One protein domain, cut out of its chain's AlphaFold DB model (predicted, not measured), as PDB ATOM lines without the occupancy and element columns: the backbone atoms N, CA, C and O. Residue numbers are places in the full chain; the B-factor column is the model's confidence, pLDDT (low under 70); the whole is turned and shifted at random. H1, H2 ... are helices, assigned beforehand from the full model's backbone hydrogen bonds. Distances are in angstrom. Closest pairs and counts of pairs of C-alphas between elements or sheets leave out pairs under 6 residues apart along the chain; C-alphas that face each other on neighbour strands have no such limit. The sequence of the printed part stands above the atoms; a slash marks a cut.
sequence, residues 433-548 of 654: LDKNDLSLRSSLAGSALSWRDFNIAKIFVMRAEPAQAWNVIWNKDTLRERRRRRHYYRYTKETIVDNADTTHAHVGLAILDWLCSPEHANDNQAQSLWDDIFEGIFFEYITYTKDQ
ATOM      1  N   LEU A 433     213.813 171.409 209.227       81.44
ATOM      2  CA  LEU A 433     212.557 170.830 208.759       81.44
ATOM      3  C   LEU A 433     211.522 171.917 208.438       81.44
ATOM      4  O   LEU A 433     210.804 171.829 207.436       81.44
ATOM      5  N   ASP A 434     211.459 172.967 209.262       78.31
ATOM      6  CA  ASP A 434     210.485 174.035 209.093       78.31
ATOM      7  C   ASP A 434     210.752 174.905 207.848       78.31
ATOM      8  O   ASP A 434     209.815 175.365 207.185       78.31
ATOM      9  N   LYS A 435     212.023 175.096 207.497       76.44
ATOM     10  CA  LYS A 435     212.472 175.892 206.347       76.44
ATOM     11  C   LYS A 435     212.546 175.120 205.034       76.44
ATOM     12  O   LYS A 435     212.837 175.733 204.013       76.44
ATOM     13  N   ASN A 436     212.217 173.826 205.036       71.00
ATOM     14  CA  ASN A 436     212.309 172.958 203.861       71.00
ATOM     15  C   ASN A 436     213.704 172.910 203.244       71.00
ATOM     16  O   ASN A 436     213.871 173.155 202.049       71.00
ATOM     17  N   ASP A 437     214.704 172.636 204.068       73.94
ATOM     18  CA  ASP A 437     216.063 172.565 203.568       73.94
ATOM     19  C   ASP A 437     216.187 171.583 202.379       73.94
ATOM     20  O   ASP A 437     215.723 170.444 202.429       73.94
ATOM     21  N   LEU A 438     216.824 172.021 201.290       70.81
ATOM     22  CA  LEU A 438     216.931 171.244 200.050       70.81
ATOM     23  C   LEU A 438     217.756 169.947 200.199       70.81
ATOM     24  O   LEU A 438     217.802 169.140 199.272       70.81
ATOM     25  N   SER A 439     218.494 169.765 201.301       72.44
ATOM     26  CA  SER A 439     219.250 168.533 201.596       72.44
ATOM     27  C   SER A 439     218.424 167.454 202.308       72.44
ATOM     28  O   SER A 439     218.937 166.352 202.544       72.44
ATOM     29  N   LEU A 440     217.164 167.759 202.641       76.69
ATOM     30  CA  LEU A 440     216.211 166.806 203.193       76.69
ATOM     31  C   LEU A 440     215.929 165.670 202.201       76.69
ATOM     32  O   LEU A 440     215.880 165.854 200.981       76.69
ATOM     33  N   ARG A 441     215.710 164.464 202.732       75.19
ATOM     34  CA  ARG A 441     215.319 163.295 201.940       75.19
ATOM     35  C   ARG A 441     213.958 163.544 201.296       75.19
ATOM     36  O   ARG A 441     212.978 163.835 201.972       75.19
ATOM     37  N   SER A 442     213.885 163.349 199.984       67.19
ATOM     38  CA  SER A 442     212.680 163.583 199.179       67.19
ATOM     39  C   SER A 442     212.008 162.287 198.690       67.19
ATOM     40  O   SER A 442     211.083 162.331 197.881       67.19
ATOM     41  N   SER A 443     212.460 161.113 199.149       64.50
ATOM     42  CA  SER A 443     211.920 159.803 198.751       64.50
ATOM     43  C   SER A 443     211.852 158.834 199.936       64.50
ATOM     44  O   SER A 443     212.731 158.846 200.796       64.50
ATOM     45  N   LEU A 444     210.791 158.014 199.991       60.62
ATOM     46  CA  LEU A 444     210.656 156.848 200.889       60.62
ATOM     47  C   LEU A 444     211.045 155.527 200.189       60.62
ATOM     48  O   LEU A 444     211.031 154.467 200.810       60.62
ATOM     49  N   ALA A 445     211.363 155.563 198.887       51.50
ATOM     50  CA  ALA A 445     211.662 154.359 198.117       51.50
ATOM     51  C   ALA A 445     213.069 153.824 198.423       51.50
ATOM     52  O   ALA A 445     214.059 154.492 198.133       51.50
ATOM     53  N   GLY A 446     213.135 152.592 198.935       52.59
ATOM     54  CA  GLY A 446     214.260 151.670 198.736       52.59
ATOM     55  C   GLY A 446     215.643 152.052 199.273       52.59
ATOM     56  O   GLY A 446     216.596 151.356 198.948       52.59
ATOM     57  N   SER A 447     215.805 153.094 200.089       57.72
ATOM     58  CA  SER A 447     217.098 153.363 200.729       57.72
ATOM     59  C   SER A 447     217.149 152.732 202.114       57.72
ATOM     60  O   SER A 447     216.289 153.021 202.949       57.72
ATOM     61  N   ALA A 448     218.181 151.932 202.375       71.19
ATOM     62  CA  ALA A 448     218.584 151.612 203.737       71.19
ATOM     63  C   ALA A 448     218.762 152.906 204.556       71.19
ATOM     64  O   ALA A 448     219.033 153.983 204.002       71.19
ATOM     65  N   LEU A 449     218.593 152.801 205.876       82.00
ATOM     66  CA  LEU A 449     218.989 153.883 206.770       82.00
ATOM     67  C   LEU A 449     220.464 154.195 206.537       82.00
ATOM     68  O   LEU A 449     221.285 153.295 206.375       82.00
ATOM     69  N   SER A 450     220.776 155.481 206.481       79.62
ATOM     70  CA  SER A 450     222.134 155.973 206.298       79.62
ATOM     71  C   SER A 450     222.702 156.452 207.625       79.62
ATOM     72  O   SER A 450     221.963 156.740 208.571       79.62
ATOM     73  N   TRP A 451     224.017 156.645 207.659       84.38
ATOM     74  CA  TRP A 451     224.713 157.266 208.783       84.38
ATOM     75  C   TRP A 451     224.110 158.634 209.179       84.38
ATOM     76  O   TRP A 451     224.127 158.990 210.359       84.38
ATOM     77  N   ARG A 452     223.509 159.382 208.233       85.25
ATOM     78  CA  ARG A 452     222.834 160.670 208.498       85.25
ATOM     79  C   ARG A 452     221.633 160.495 209.421       85.25
ATOM     80  O   ARG A 452     221.468 161.250 210.376       85.25
ATOM     81  N   ASP A 453     220.806 159.485 209.145       88.75
ATOM     82  CA  ASP A 453     219.585 159.222 209.911       88.75
ATOM     83  C   ASP A 453     219.948 158.821 211.345       88.75
ATOM     84  O   ASP A 453     219.360 159.331 212.298       88.75
ATOM     85  N   PHE A 454     220.987 157.992 211.496       90.50
ATOM     86  CA  PHE A 454     221.514 157.602 212.801       90.50
ATOM     87  C   PHE A 454     222.114 158.775 213.581       90.50
ATOM     88  O   PHE A 454     221.845 158.894 214.771       90.50
ATOM     89  N   ASN A 455     222.872 159.676 212.945       90.12
ATOM     90  CA  ASN A 455     223.455 160.827 213.648       90.12
ATOM     91  C   ASN A 455     222.405 161.829 214.144       90.12
ATOM     92  O   ASN A 455     222.574 162.419 215.210       90.12
ATOM     93  N   ILE A 456     221.291 161.985 213.426       93.00
ATOM     94  CA  ILE A 456     220.156 162.789 213.902       93.00
ATOM     95  C   ILE A 456     219.387 162.037 214.999       93.00
ATOM     96  O   ILE A 456     218.992 162.650 215.991       93.00
ATOM     97  N   ALA A 457     219.210 160.717 214.874       94.31
ATOM     98  CA  ALA A 457     218.545 159.893 215.887       94.31
ATOM     99  C   ALA A 457     219.204 160.002 217.273       94.31
ATOM    100  O   ALA A 457     218.491 160.024 218.280       94.31
ATOM    101  N   LYS A 458     220.534 160.185 217.337       93.06
ATOM    102  CA  LYS A 458     221.270 160.419 218.596       93.06
ATOM    103  C   LYS A 458     220.702 161.585 219.419       93.06
ATOM    104  O   LYS A 458     220.686 161.516 220.644       93.06
ATOM    105  N   ILE A 459     220.175 162.633 218.768       94.12
ATOM    106  CA  ILE A 459     219.552 163.793 219.442       94.12
ATOM    107  C   ILE A 459     218.345 163.363 220.288       94.12
ATOM    108  O   ILE A 459     218.060 163.967 221.323       94.12
ATOM    109  N   PHE A 460     217.625 162.334 219.838       93.81
ATOM    110  CA  PHE A 460     216.393 161.859 220.458       93.81
ATOM    111  C   PHE A 460     216.659 160.769 221.483       93.81
ATOM    112  O   PHE A 460     216.114 160.844 222.579       93.81
ATOM    113  N   VAL A 461     217.492 159.777 221.159       91.75
ATOM    114  CA  VAL A 461     217.708 158.623 222.050       91.75
ATOM    115  C   VAL A 461     218.400 159.026 223.353       91.75
ATOM    116  O   VAL A 461     218.151 158.429 224.392       91.75
ATOM    117  N   MET A 462     219.196 160.097 223.332       88.31
ATOM    118  CA  MET A 462     219.836 160.648 224.532       88.31
ATOM    119  C   MET A 462     218.862 161.431 225.439       88.31
ATOM    120  O   MET A 462     219.272 161.969 226.468       88.31
ATOM    121  N   ARG A 463     217.574 161.533 225.076       88.88
ATOM    122  CA  ARG A 463     216.519 162.153 225.895       88.88
ATOM    123  C   ARG A 463     215.807 161.102 226.746       88.88
ATOM    124  O   ARG A 463     215.767 159.928 226.403       88.88
ATOM    125  N   ALA A 464     215.170 161.552 227.828       88.44
ATOM    126  CA  ALA A 464     214.397 160.673 228.709       88.44
ATOM    127  C   ALA A 464     213.208 159.995 227.997       88.44
ATOM    128  O   ALA A 464     212.896 158.842 228.282       88.44
ATOM    129  N   GLU A 465     212.566 160.699 227.059       91.88
ATOM    130  CA  GLU A 465     211.390 160.218 226.320       91.88
ATOM    131  C   GLU A 465     211.589 160.410 224.801       91.88
ATOM    132  O   GLU A 465     211.066 161.366 224.214       91.88
ATOM    133  N   PRO A 466     212.375 159.534 224.142       92.81
ATOM    134  CA  PRO A 466     212.685 159.656 222.716       92.81
ATOM    135  C   PRO A 466     211.442 159.605 221.821       92.81
ATOM    136  O   PRO A 466     211.351 160.375 220.862       92.81
ATOM    137  N   ALA A 467     210.470 158.744 222.153       92.56
ATOM    138  CA  ALA A 467     209.238 158.592 221.381       92.56
ATOM    139  C   ALA A 467     208.411 159.883 221.398       92.56
ATOM    140  O   ALA A 467     208.014 160.390 220.351       92.56
ATOM    141  N   GLN A 468     208.235 160.471 222.585       92.06
ATOM    142  CA  GLN A 468     207.510 161.728 222.740       92.06
ATOM    143  C   GLN A 468     208.221 162.884 222.031       92.06
ATOM    144  O   GLN A 468     207.563 163.678 221.365       92.06
ATOM    145  N   ALA A 469     209.550 162.984 222.131       90.69
ATOM    146  CA  ALA A 469     210.309 164.031 221.447       90.69
ATOM    147  C   ALA A 469     210.161 163.948 219.916       90.69
ATOM    148  O   ALA A 469     209.942 164.968 219.259       90.69
ATOM    149  N   TRP A 470     210.215 162.737 219.353       92.88
ATOM    150  CA  TRP A 470     209.944 162.509 217.932       92.88
ATOM    151  C   TRP A 470     208.504 162.895 217.569       92.88
ATOM    152  O   TRP A 470     208.276 163.686 216.654       92.88
ATOM    153  N   ASN A 471     207.531 162.410 218.344       89.44
ATOM    154  CA  ASN A 471     206.110 162.660 218.128       89.44
ATOM    155  C   ASN A 471     205.784 164.164 218.161       89.44
ATOM    156  O   ASN A 471     205.056 164.652 217.298       89.44
ATOM    157  N   VAL A 472     206.388 164.928 219.079       88.56
ATOM    158  CA  VAL A 472     206.222 166.388 219.154       88.56
ATOM    159  C   VAL A 472     206.600 167.065 217.840       88.56
ATOM    160  O   VAL A 472     205.859 167.937 217.401       88.56
ATOM    161  N   ILE A 473     207.702 166.678 217.187       87.25
ATOM    162  CA  ILE A 473     208.075 167.238 215.878       87.25
ATOM    163  C   ILE A 473     207.107 166.755 214.793       87.25
ATOM    164  O   ILE A 473     206.632 167.566 213.999       87.25
ATOM    165  N   TRP A 474     206.778 165.461 214.774       85.50
ATOM    166  CA  TRP A 474     205.871 164.875 213.786       85.50
ATOM    167  C   TRP A 474     204.482 165.530 213.784       85.50
ATOM    168  O   TRP A 474     203.940 165.860 212.725       85.50
ATOM    169  N   ASN A 475     203.922 165.736 214.977       78.75
ATOM    170  CA  ASN A 475     202.597 166.303 215.199       78.75
ATOM    171  C   ASN A 475     202.594 167.826 215.350       78.75
ATOM    172  O   ASN A 475     201.510 168.409 215.377       78.75
ATOM    173  N   LYS A 476     203.760 168.490 215.405       67.88
ATOM    174  CA  LYS A 476     203.838 169.953 215.319       67.88
ATOM    175  C   LYS A 476     203.085 170.390 214.064       67.88
ATOM    176  O   LYS A 476     203.371 169.905 212.964       67.88
ATOM    177  N   ASP A 477     202.161 171.340 214.227       54.25
ATOM    178  CA  ASP A 477     201.250 171.872 213.196       54.25
ATOM    179  C   ASP A 477     201.942 172.380 211.917       54.25
ATOM    180  O   ASP A 477     201.282 172.797 210.971       54.25
ATOM    181  N   THR A 478     203.271 172.375 211.853       58.47
ATOM    182  CA  THR A 478     204.048 172.783 210.693       58.47
ATOM    183  C   THR A 478     204.434 171.632 209.764       58.47
ATOM    184  O   THR A 478     204.416 171.845 208.557       58.47
ATOM    185  N   LEU A 479     204.740 170.416 210.233       65.56
ATOM    186  CA  LEU A 479     205.253 169.349 209.352       65.56
ATOM    187  C   LEU A 479     204.151 168.543 208.668       65.56
ATOM    188  O   LEU A 479     204.089 168.502 207.436       65.56
ATOM    189  N   ARG A 480     203.246 167.954 209.454       66.25
ATOM    190  CA  ARG A 480     202.085 167.210 208.942       66.25
ATOM    191  C   ARG A 480     201.199 168.089 208.051       66.25
ATOM    192  O   ARG A 480     200.817 167.698 206.951       66.25
ATOM    193  N   GLU A 481     200.950 169.326 208.475       59.47
ATOM    194  CA  GLU A 481     200.156 170.294 207.715       59.47
ATOM    195  C   GLU A 481     200.865 170.790 206.447       59.47
ATOM    196  O   GLU A 481     200.212 170.980 205.421       59.47
ATOM    197  N   ARG A 482     202.192 170.991 206.455       63.50
ATOM    198  CA  ARG A 482     202.919 171.355 205.225       63.50
ATOM    199  C   ARG A 482     202.974 170.206 204.240       63.50
ATOM    200  O   ARG A 482     202.806 170.464 203.051       63.50
ATOM    201  N   ARG A 483     203.155 168.962 204.698       64.12
ATOM    202  CA  ARG A 483     203.026 167.782 203.829       64.12
ATOM    203  C   ARG A 483     201.636 167.759 203.194       64.12
ATOM    204  O   ARG A 483     201.549 167.738 201.967       64.12
ATOM    205  N   ARG A 484     200.574 167.957 203.985       62.53
ATOM    206  CA  ARG A 484     199.199 168.107 203.478       62.53
ATOM    207  C   ARG A 484     199.051 169.222 202.439       62.53
ATOM    208  O   ARG A 484     198.532 168.986 201.349       62.53
ATOM    209  N   ARG A 485     199.536 170.432 202.737       58.72
ATOM    210  CA  ARG A 485     199.448 171.591 201.829       58.72
ATOM    211  C   ARG A 485     200.246 171.383 200.542       58.72
ATOM    212  O   ARG A 485     199.728 171.668 199.469       58.72
ATOM    213  N   ARG A 486     201.473 170.861 200.605       61.44
ATOM    214  CA  ARG A 486     202.302 170.604 199.410       61.44
ATOM    215  C   ARG A 486     201.695 169.548 198.502       61.44
ATOM    216  O   ARG A 486     201.681 169.722 197.284       61.44
ATOM    217  N   HIS A 487     201.146 168.489 199.090       56.97
ATOM    218  CA  HIS A 487     200.408 167.484 198.338       56.97
ATOM    219  C   HIS A 487     199.178 168.076 197.632       56.97
ATOM    220  O   HIS A 487     198.937 167.735 196.478       56.97
ATOM    221  N   TYR A 488     198.456 169.003 198.273       53.94
ATOM    222  CA  TYR A 488     197.330 169.725 197.670       53.94
ATOM    223  C   TYR A 488     197.758 170.640 196.504       53.94
ATOM    224  O   TYR A 488     197.147 170.608 195.435       53.94
ATOM    225  N   TYR A 489     198.842 171.413 196.653       50.66
ATOM    226  CA  TYR A 489     199.275 172.375 195.627       50.66
ATOM    227  C   TYR A 489     199.790 171.731 194.331       50.66
ATOM    228  O   TYR A 489     199.571 172.300 193.258       50.66
ATOM    229  N   ARG A 490     200.355 170.514 194.388       48.78
ATOM    230  CA  ARG A 490     200.800 169.739 193.208       48.78
ATOM    231  C   ARG A 490     199.693 169.506 192.170       48.78
ATOM    232  O   ARG A 490     199.990 169.354 190.989       48.78
ATOM    233  N   TYR A 491     198.431 169.500 192.593       47.78
ATOM    234  CA  TYR A 491     197.280 169.313 191.709       47.78
ATOM    235  C   TYR A 491     196.728 170.625 191.124       47.78
ATOM    236  O   TYR A 491     195.811 170.570 190.308       47.78
ATOM    237  N   THR A 492     197.250 171.797 191.520       45.72
ATOM    238  CA  THR A 492     196.569 173.085 191.266       45.72
ATOM    239  C   THR A 492     197.334 174.146 190.470       45.72
ATOM    240  O   THR A 492     196.634 174.982 189.902       45.72
ATOM    241  N   LYS A 493     198.682 174.152 190.370       40.22
ATOM    242  CA  LYS A 493     199.461 174.952 189.381       40.22
ATOM    243  C   LYS A 493     200.991 174.797 189.496       40.22
ATOM    244  O   LYS A 493     201.507 174.249 190.461       40.22
ATOM    245  N   GLU A 494     201.647 175.288 188.445       44.69
ATOM    246  CA  GLU A 494     203.044 175.219 187.982       44.69
ATOM    247  C   GLU A 494     204.195 175.387 189.008       44.69
ATOM    248  O   GLU A 494     204.162 176.210 189.918       44.69
ATOM    249  N   THR A 495     205.298 174.675 188.724       37.62
ATOM    250  CA  THR A 495     206.712 175.001 189.050       37.62
ATOM    251  C   THR A 495     207.230 174.962 190.491       37.62
ATOM    252  O   THR A 495     208.368 175.364 190.711       37.62
ATOM    253  N   ILE A 496     206.517 174.385 191.458       42.00
ATOM    254  CA  ILE A 496     207.159 174.005 192.730       42.00
ATOM    255  C   ILE A 496     207.484 172.512 192.672       42.00
ATOM    256  O   ILE A 496     206.630 171.655 192.901       42.00
ATOM    257  N   VAL A 497     208.726 172.204 192.288       45.28
ATOM    258  CA  VAL A 497     209.360 170.921 192.622       45.28
ATOM    259  C   VAL A 497     209.227 170.761 194.135       45.28
ATOM    260  O   VAL A 497     209.531 171.717 194.829       45.28
ATOM    261  N   ASP A 498     208.700 169.635 194.629       48.12
ATOM    262  CA  ASP A 498     209.147 169.012 195.887       48.12
ATOM    263  C   ASP A 498     208.255 167.828 196.283       48.12
ATOM    264  O   ASP A 498     207.043 167.932 196.487       48.12
ATOM    265  N   ASN A 499     208.874 166.657 196.411       51.41
ATOM    266  CA  ASN A 499     208.263 165.517 197.086       51.41
ATOM    267  C   ASN A 499     208.084 165.831 198.588       51.41
ATOM    268  O   ASN A 499     208.727 166.729 199.126       51.41
ATOM    269  N   ALA A 500     207.207 165.098 199.282       58.34
ATOM    270  CA  ALA A 500     207.118 165.212 200.737       58.34
ATOM    271  C   ALA A 500     208.478 164.869 201.356       58.34
ATOM    272  O   ALA A 500     209.031 163.826 201.020       58.34
ATOM    273  N   ASP A 501     209.001 165.726 202.238       70.88
ATOM    274  CA  ASP A 501     210.198 165.414 203.023       70.88
ATOM    275  C   ASP A 501     209.946 164.152 203.856       70.88
ATOM    276  O   ASP A 501     208.930 164.046 204.546       70.88
ATOM    277  N   THR A 502     210.875 163.206 203.789       79.06
ATOM    278  CA  THR A 502     210.803 161.881 204.410       79.06
ATOM    279  C   THR A 502     211.841 161.697 205.510       79.06
ATOM    280  O   THR A 502     211.867 160.651 206.162       79.06
ATOM    281  N   THR A 503     212.688 162.700 205.744       84.75
ATOM    282  CA  THR A 503     213.828 162.643 206.666       84.75
ATOM    283  C   THR A 503     213.375 162.261 208.065       84.75
ATOM    284  O   THR A 503     213.879 161.302 208.639       84.75
ATOM    285  N   HIS A 504     212.357 162.942 208.596       89.31
ATOM    286  CA  HIS A 504     211.900 162.694 209.963       89.31
ATOM    287  C   HIS A 504     211.313 161.285 210.177       89.31
ATOM    288  O   HIS A 504     211.451 160.714 211.257       89.31
ATOM    289  N   ALA A 505     210.725 160.682 209.136       88.19
ATOM    290  CA  ALA A 505     210.246 159.300 209.191       88.19
ATOM    291  C   ALA A 505     211.409 158.297 209.278       88.19
ATOM    292  O   ALA A 505     211.369 157.373 210.086       88.19
ATOM    293  N   HIS A 506     212.468 158.501 208.486       89.12
ATOM    294  CA  HIS A 506     213.673 157.664 208.532       89.12
ATOM    295  C   HIS A 506     214.439 157.829 209.844       89.12
ATOM    296  O   HIS A 506     214.890 156.838 210.409       89.12
ATOM    297  N   VAL A 507     214.516 159.053 210.374       92.62
ATOM    298  CA  VAL A 507     215.045 159.301 211.723       92.62
ATOM    299  C   VAL A 507     214.247 158.513 212.764       92.62
ATOM    300  O   VAL A 507     214.847 157.909 213.641       92.62
ATOM    301  N   GLY A 508     212.919 158.424 212.628       93.81
ATOM    302  CA  GLY A 508     212.081 157.571 213.479       93.81
ATOM    303  C   GLY A 508     212.485 156.092 213.442       93.81
ATOM    304  O   GLY A 508     212.648 155.474 214.490       93.81
ATOM    305  N   LEU A 509     212.720 155.531 212.249       93.19
ATOM    306  CA  LEU A 509     213.224 154.156 212.110       93.19
ATOM    307  C   LEU A 509     214.626 153.976 212.717       93.19
ATOM    308  O   LEU A 509     214.892 152.943 213.321       93.19
ATOM    309  N   ALA A 510     215.511 154.968 212.585       94.12
ATOM    310  CA  ALA A 510     216.846 154.922 213.183       94.12
ATOM    311  C   ALA A 510     216.803 154.982 214.722       94.12
ATOM    312  O   ALA A 510     217.560 154.277 215.385       94.12
ATOM    313  N   ILE A 511     215.884 155.772 215.296       95.88
ATOM    314  CA  ILE A 511     215.620 155.785 216.744       95.88
ATOM    315  C   ILE A 511     215.109 154.411 217.194       95.88
ATOM    316  O   ILE A 511     215.585 153.904 218.205       95.88
ATOM    317  N   LEU A 512     214.188 153.785 216.447       95.19
ATOM    318  CA  LEU A 512     213.717 152.427 216.750       95.19
ATOM    319  C   LEU A 512     214.863 151.411 216.771       95.19
ATOM    320  O   LEU A 512     214.957 150.636 217.719       95.19
ATOM    321  N   ASP A 513     215.750 151.440 215.773       93.88
ATOM    322  CA  ASP A 513     216.897 150.523 215.709       93.88
ATOM    323  C   ASP A 513     217.827 150.685 216.922       93.88
ATOM    324  O   ASP A 513     218.339 149.695 217.442       93.88
ATOM    325  N   TRP A 514     218.000 151.913 217.421       93.19
ATOM    326  CA  TRP A 514     218.719 152.169 218.671       93.19
ATOM    327  C   TRP A 514     217.965 151.656 219.900       93.19
ATOM    328  O   TRP A 514     218.554 150.958 220.714       93.19
ATOM    329  N   LEU A 515     216.667 151.940 220.037       93.50
ATOM    330  CA  LEU A 515     215.869 151.497 221.192       93.50
ATOM    331  C   LEU A 515     215.699 149.972 221.269       93.50
ATOM    332  O   LEU A 515     215.348 149.457 222.329       93.50
ATOM    333  N   CYS A 516     215.927 149.260 220.165       91.12
ATOM    334  CA  CYS A 516     215.971 147.798 220.107       91.12
ATOM    335  C   CYS A 516     217.383 147.220 220.272       91.12
ATOM    336  O   CYS A 516     217.533 145.997 220.328       91.12
ATOM    337  N   SER A 517     218.427 148.053 220.303       90.50
ATOM    338  CA  SER A 517     219.796 147.572 220.462       90.50
ATOM    339  C   SER A 517     220.043 147.131 221.912       90.50
ATOM    340  O   SER A 517     219.472 147.710 222.839       90.50
ATOM    341  N   PRO A 518     220.917 146.136 222.159       87.06
ATOM    342  CA  PRO A 518     221.211 145.674 223.518       87.06
ATOM    343  C   PRO A 518     221.714 146.775 224.464       87.06
ATOM    344  O   PRO A 518     221.518 146.689 225.672       87.06
ATOM    345  N   GLU A 519     222.367 147.800 223.917       85.12
ATOM    346  CA  GLU A 519     223.017 148.881 224.664       85.12
ATOM    347  C   GLU A 519     222.034 149.980 225.099       85.12
ATOM    348  O   GLU A 519     222.249 150.635 226.119       85.12
ATOM    349  N   HIS A 520     220.942 150.166 224.352       84.50
ATOM    350  CA  HIS A 520     219.961 151.239 224.563       84.50
ATOM    351  C   HIS A 520     218.519 150.722 224.687       84.50
ATOM    352  O   HIS A 520     217.567 151.490 224.526       84.50
ATOM    353  N   ALA A 521     218.366 149.430 224.989       86.69
ATOM    354  CA  ALA A 521     217.088 148.734 225.024       86.69
ATOM    355  C   ALA A 521     216.047 149.460 225.894       86.69
ATOM    356  O   ALA A 521     216.228 149.638 227.103       86.69
ATOM    357  N   ASN A 522     214.930 149.857 225.282       89.81
ATOM    358  CA  ASN A 522     213.776 150.415 225.984       89.81
ATOM    359  C   ASN A 522     212.483 150.046 225.252       89.81
ATOM    360  O   ASN A 522     211.937 150.832 224.472       89.81
ATOM    361  N   ASP A 523     211.983 148.846 225.543       89.06
ATOM    362  CA  ASP A 523     210.823 148.250 224.874       89.06
ATOM    363  C   ASP A 523     209.588 149.156 224.911       89.06
ATOM    364  O   ASP A 523     208.885 149.285 223.913       89.06
ATOM    365  N   ASN A 524     209.333 149.844 226.029       91.56
ATOM    366  CA  ASN A 524     208.170 150.727 226.157       91.56
ATOM    367  C   ASN A 524     208.251 151.921 225.193       91.56
ATOM    368  O   ASN A 524     207.267 152.254 224.531       91.56
ATOM    369  N   GLN A 525     209.421 152.562 225.098       94.38
ATOM    370  CA  GLN A 525     209.635 153.666 224.157       94.38
ATOM    371  C   GLN A 525     209.652 153.165 222.709       94.38
ATOM    372  O   GLN A 525     209.080 153.823 221.844       94.38
ATOM    373  N   ALA A 526     210.235 151.992 222.444       94.12
ATOM    374  CA  ALA A 526     210.241 151.386 221.114       94.12
ATOM    375  C   ALA A 526     208.818 151.062 220.632       94.12
ATOM    376  O   ALA A 526     208.453 151.400 219.507       94.12
ATOM    377  N   GLN A 527     207.980 150.478 221.495       93.81
ATOM    378  CA  GLN A 527     206.575 150.192 221.195       93.81
ATOM    379  C   GLN A 527     205.780 151.473 220.930       93.81
ATOM    380  O   GLN A 527     205.082 151.548 219.920       93.81
ATOM    381  N   SER A 528     205.923 152.485 221.796       94.44
ATOM    382  CA  SER A 528     205.251 153.781 221.630       94.44
ATOM    383  C   SER A 528     205.646 154.460 220.319       94.44
ATOM    384  O   SER A 528     204.782 154.916 219.576       94.44
ATOM    385  N   LEU A 529     206.944 154.502 220.008       95.31
ATOM    386  CA  LEU A 529     207.440 155.125 218.786       95.31
ATOM    387  C   LEU A 529     207.006 154.353 217.535       95.31
ATOM    388  O   LEU A 529     206.676 154.966 216.524       95.31
ATOM    389  N   TRP A 530     206.988 153.018 217.588       95.75
ATOM    390  CA  TRP A 530     206.519 152.197 216.473       95.75
ATOM    391  C   TRP A 530     205.057 152.505 216.146       95.75
ATOM    392  O   TRP A 530     204.726 152.689 214.975       95.75
ATOM    393  N   ASP A 531     204.210 152.622 217.174       93.75
ATOM    394  CA  ASP A 531     202.801 152.992 217.014       93.75
ATOM    395  C   ASP A 531     202.652 154.396 216.422       93.75
ATOM    396  O   ASP A 531     201.917 154.575 215.450       93.75
ATOM    397  N   ASP A 532     203.404 155.374 216.927       91.69
ATOM    398  CA  ASP A 532     203.362 156.750 216.425       91.69
ATOM    399  C   ASP A 532     203.817 156.860 214.958       91.69
ATOM    400  O   ASP A 532     203.177 157.549 214.152       91.69
ATOM    401  N   ILE A 533     204.890 156.156 214.578       91.88
ATOM    402  CA  ILE A 533     205.363 156.098 213.187       91.88
ATOM    403  C   ILE A 533     204.319 155.411 212.308       91.88
ATOM    404  O   ILE A 533     204.014 155.922 211.227       91.88
ATOM    405  N   PHE A 534     203.767 154.276 212.749       92.56
ATOM    406  CA  PHE A 534     202.752 153.544 211.998       92.56
ATOM    407  C   PHE A 534     201.521 154.416 211.743       92.56
ATOM    408  O   PHE A 534     201.136 154.583 210.588       92.56
ATOM    409  N   GLU A 535     200.933 155.021 212.778       89.75
ATOM    410  CA  GLU A 535     199.749 155.873 212.627       89.75
ATOM    411  C   GLU A 535     200.028 157.085 211.735       89.75
ATOM    412  O   GLU A 535     199.233 157.411 210.847       89.75
ATOM    413  N   GLY A 536     201.179 157.733 211.937       83.88
ATOM    414  CA  GLY A 536     201.595 158.883 211.148       83.88
ATOM    415  C   GLY A 536     201.737 158.548 209.665       83.88
ATOM    416  O   GLY A 536     201.188 159.245 208.814       83.88
ATOM    417  N   ILE A 537     202.452 157.471 209.347       85.00
ATOM    418  CA  ILE A 537     202.736 157.065 207.969       85.00
ATOM    419  C   ILE A 537     201.512 156.452 207.294       85.00
ATOM    420  O   ILE A 537     201.251 156.744 206.128       85.00
ATOM    421  N   PHE A 538     200.736 155.643 208.009       87.12
ATOM    422  CA  PHE A 538     199.533 155.020 207.475       87.12
ATOM    423  C   PHE A 538     198.454 156.056 207.131       87.12
ATOM    424  O   PHE A 538     197.790 155.940 206.100       87.12
ATOM    425  N   PHE A 539     198.314 157.116 207.935       82.25
ATOM    426  CA  PHE A 539     197.446 158.246 207.600       82.25
ATOM    427  C   PHE A 539     197.865 158.919 206.283       82.25
ATOM    428  O   PHE A 539     197.028 159.165 205.410       82.25
ATOM    429  N   GLU A 540     199.161 159.189 206.110       77.69
ATOM    430  CA  GLU A 540     199.701 159.776 204.878       77.69
ATOM    431  C   GLU A 540     199.537 158.825 203.677       77.69
ATOM    432  O   GLU A 540     199.190 159.267 202.580       77.69
ATOM    433  N   TYR A 541     199.706 157.516 203.891       80.06
ATOM    434  CA  TYR A 541     199.491 156.485 202.880       80.06
ATOM    435  C   TYR A 541     198.063 156.499 202.332       80.06
ATOM    436  O   TYR A 541     197.880 156.643 201.122       80.06
ATOM    437  N   ILE A 542     197.060 156.415 203.216       80.12
ATOM    438  CA  ILE A 542     195.643 156.439 202.821       80.12
ATOM    439  C   ILE A 542     195.304 157.742 202.094       80.12
ATOM    440  O   ILE A 542     194.543 157.740 201.131       80.12
ATOM    441  N   THR A 543     195.857 158.862 202.558       73.38
ATOM    442  CA  THR A 543     195.479 160.181 202.042       73.38
ATOM    443  C   THR A 543     196.072 160.460 200.656       73.38
ATOM    444  O   THR A 543     195.453 161.175 199.868       73.38
ATOM    445  N   TYR A 544     197.253 159.915 200.332       68.06
ATOM    446  CA  TYR A 544     197.999 160.322 199.130       68.06
ATOM    447  C   TYR A 544     198.473 159.194 198.206       68.06
ATOM    448  O   TYR A 544     199.031 159.521 197.157       68.06
ATOM    449  N   THR A 545     198.297 157.920 198.584       61.78
ATOM    450  CA  THR A 545     198.591 156.695 197.806       61.78
ATOM    451  C   THR A 545     199.821 156.805 196.893       61.78
ATOM    452  O   THR A 545     199.707 157.098 195.700       61.78
ATOM    453  N   LYS A 546     201.023 156.570 197.442       65.38
ATOM    454  CA  LYS A 546     202.276 156.483 196.664       65.38
ATOM    455  C   LYS A 546     203.001 155.169 196.951       65.38
ATOM    456  O   LYS A 546     203.210 154.848 198.119       65.38
ATOM    457  N   ASP A 547     203.509 154.509 195.902       67.44
ATOM    458  CA  ASP A 547     204.328 153.280 195.989       67.44
ATOM    459  C   ASP A 547     205.503 153.408 196.988       67.44
ATOM    460  O   ASP A 547     205.928 152.438 197.607       67.44
ATOM    461  N   GLN A 548     206.019 154.625 197.199       69.50
ATOM    462  CA  GLN A 548     207.141 154.892 198.107       69.50
ATOM    463  C   GLN A 548     206.830 154.556 199.580       69.50
ATOM    464  O   GLN A 548     207.725 154.158 200.319       69.50
TER     465      GLN A 548
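Overview. This is residues 433 to 548 of the 654 residues of an uncharacterized protein of Rhodospirillaceae bacterium (UniProt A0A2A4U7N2). What is the main picture? Three helices, H2, H4 and the long H5, lie side by side with their centres in a triangle, and H1 crosses H4 steeply. H3 extends the body at one end, where residues 490 to 502 loop back to H4. What are the make-up and size? The printed part has 116 residues, all helix by class, with H1 to H5 in chain order and no named strand. It is compact, with a radius of gyration of the C-alphas of 14.7 A, yet elongated, spanning 49 by 25 by 24 A.

Along the chain. Where is the longest helix? H5, residues 523 to 544, runs 31.2 A from C-alpha 523 at (210.823, 148.250, 224.874) to C-alpha 544 at (197.999, 160.322, 199.130). Where are the others? H4 is residues 503 to 515, 18.4 A; H2 is 466 to 475, 14.2 A; H3 is 479 to 489, 15.3 A. H1, residues 451 to 461, 15.1 A, begins at (224.713, 157.266, 208.783).

Arrangement. What touches H5? H2, H4 and H5 form an up and down bundle, each running against the one before. H5 touches H2 at Leu 529 and Ala 467, closest C-alphas 4.7 A apart, and forms a helical hairpin with H4, Leu 515 to Ala 526, 5.6 A. H2 and H4 only just touch, with 3 pairs of C-alphas within 8 A, the closest Trp 470 and Gly 508, 7.0 A. Where are H1 and H3? H1 touches H4 at a steep tilt of 66 degrees, closest C-alphas Asp 453 and Val 507, 4.9 A. H3 is close to but not clearly touching H2, closest C-alphas Trp 474 and Arg 480, 6.6 A. Are the backbones helical? Every O i to N i+4 pair is within hydrogen-bond range in H2, H3, H4 and H5, and 5 of 7 in H1.

Size, cuts and confidence. How far does it reach? The C-alphas farthest apart, Lys 493 and Pro 518, are 50.0 A apart. Is anything cut or uncertain? The printed part has no cut, and its long link is H3 to H4. Residues 442 to 447, 476 to 500 and 544 to 548 have pLDDT under 70.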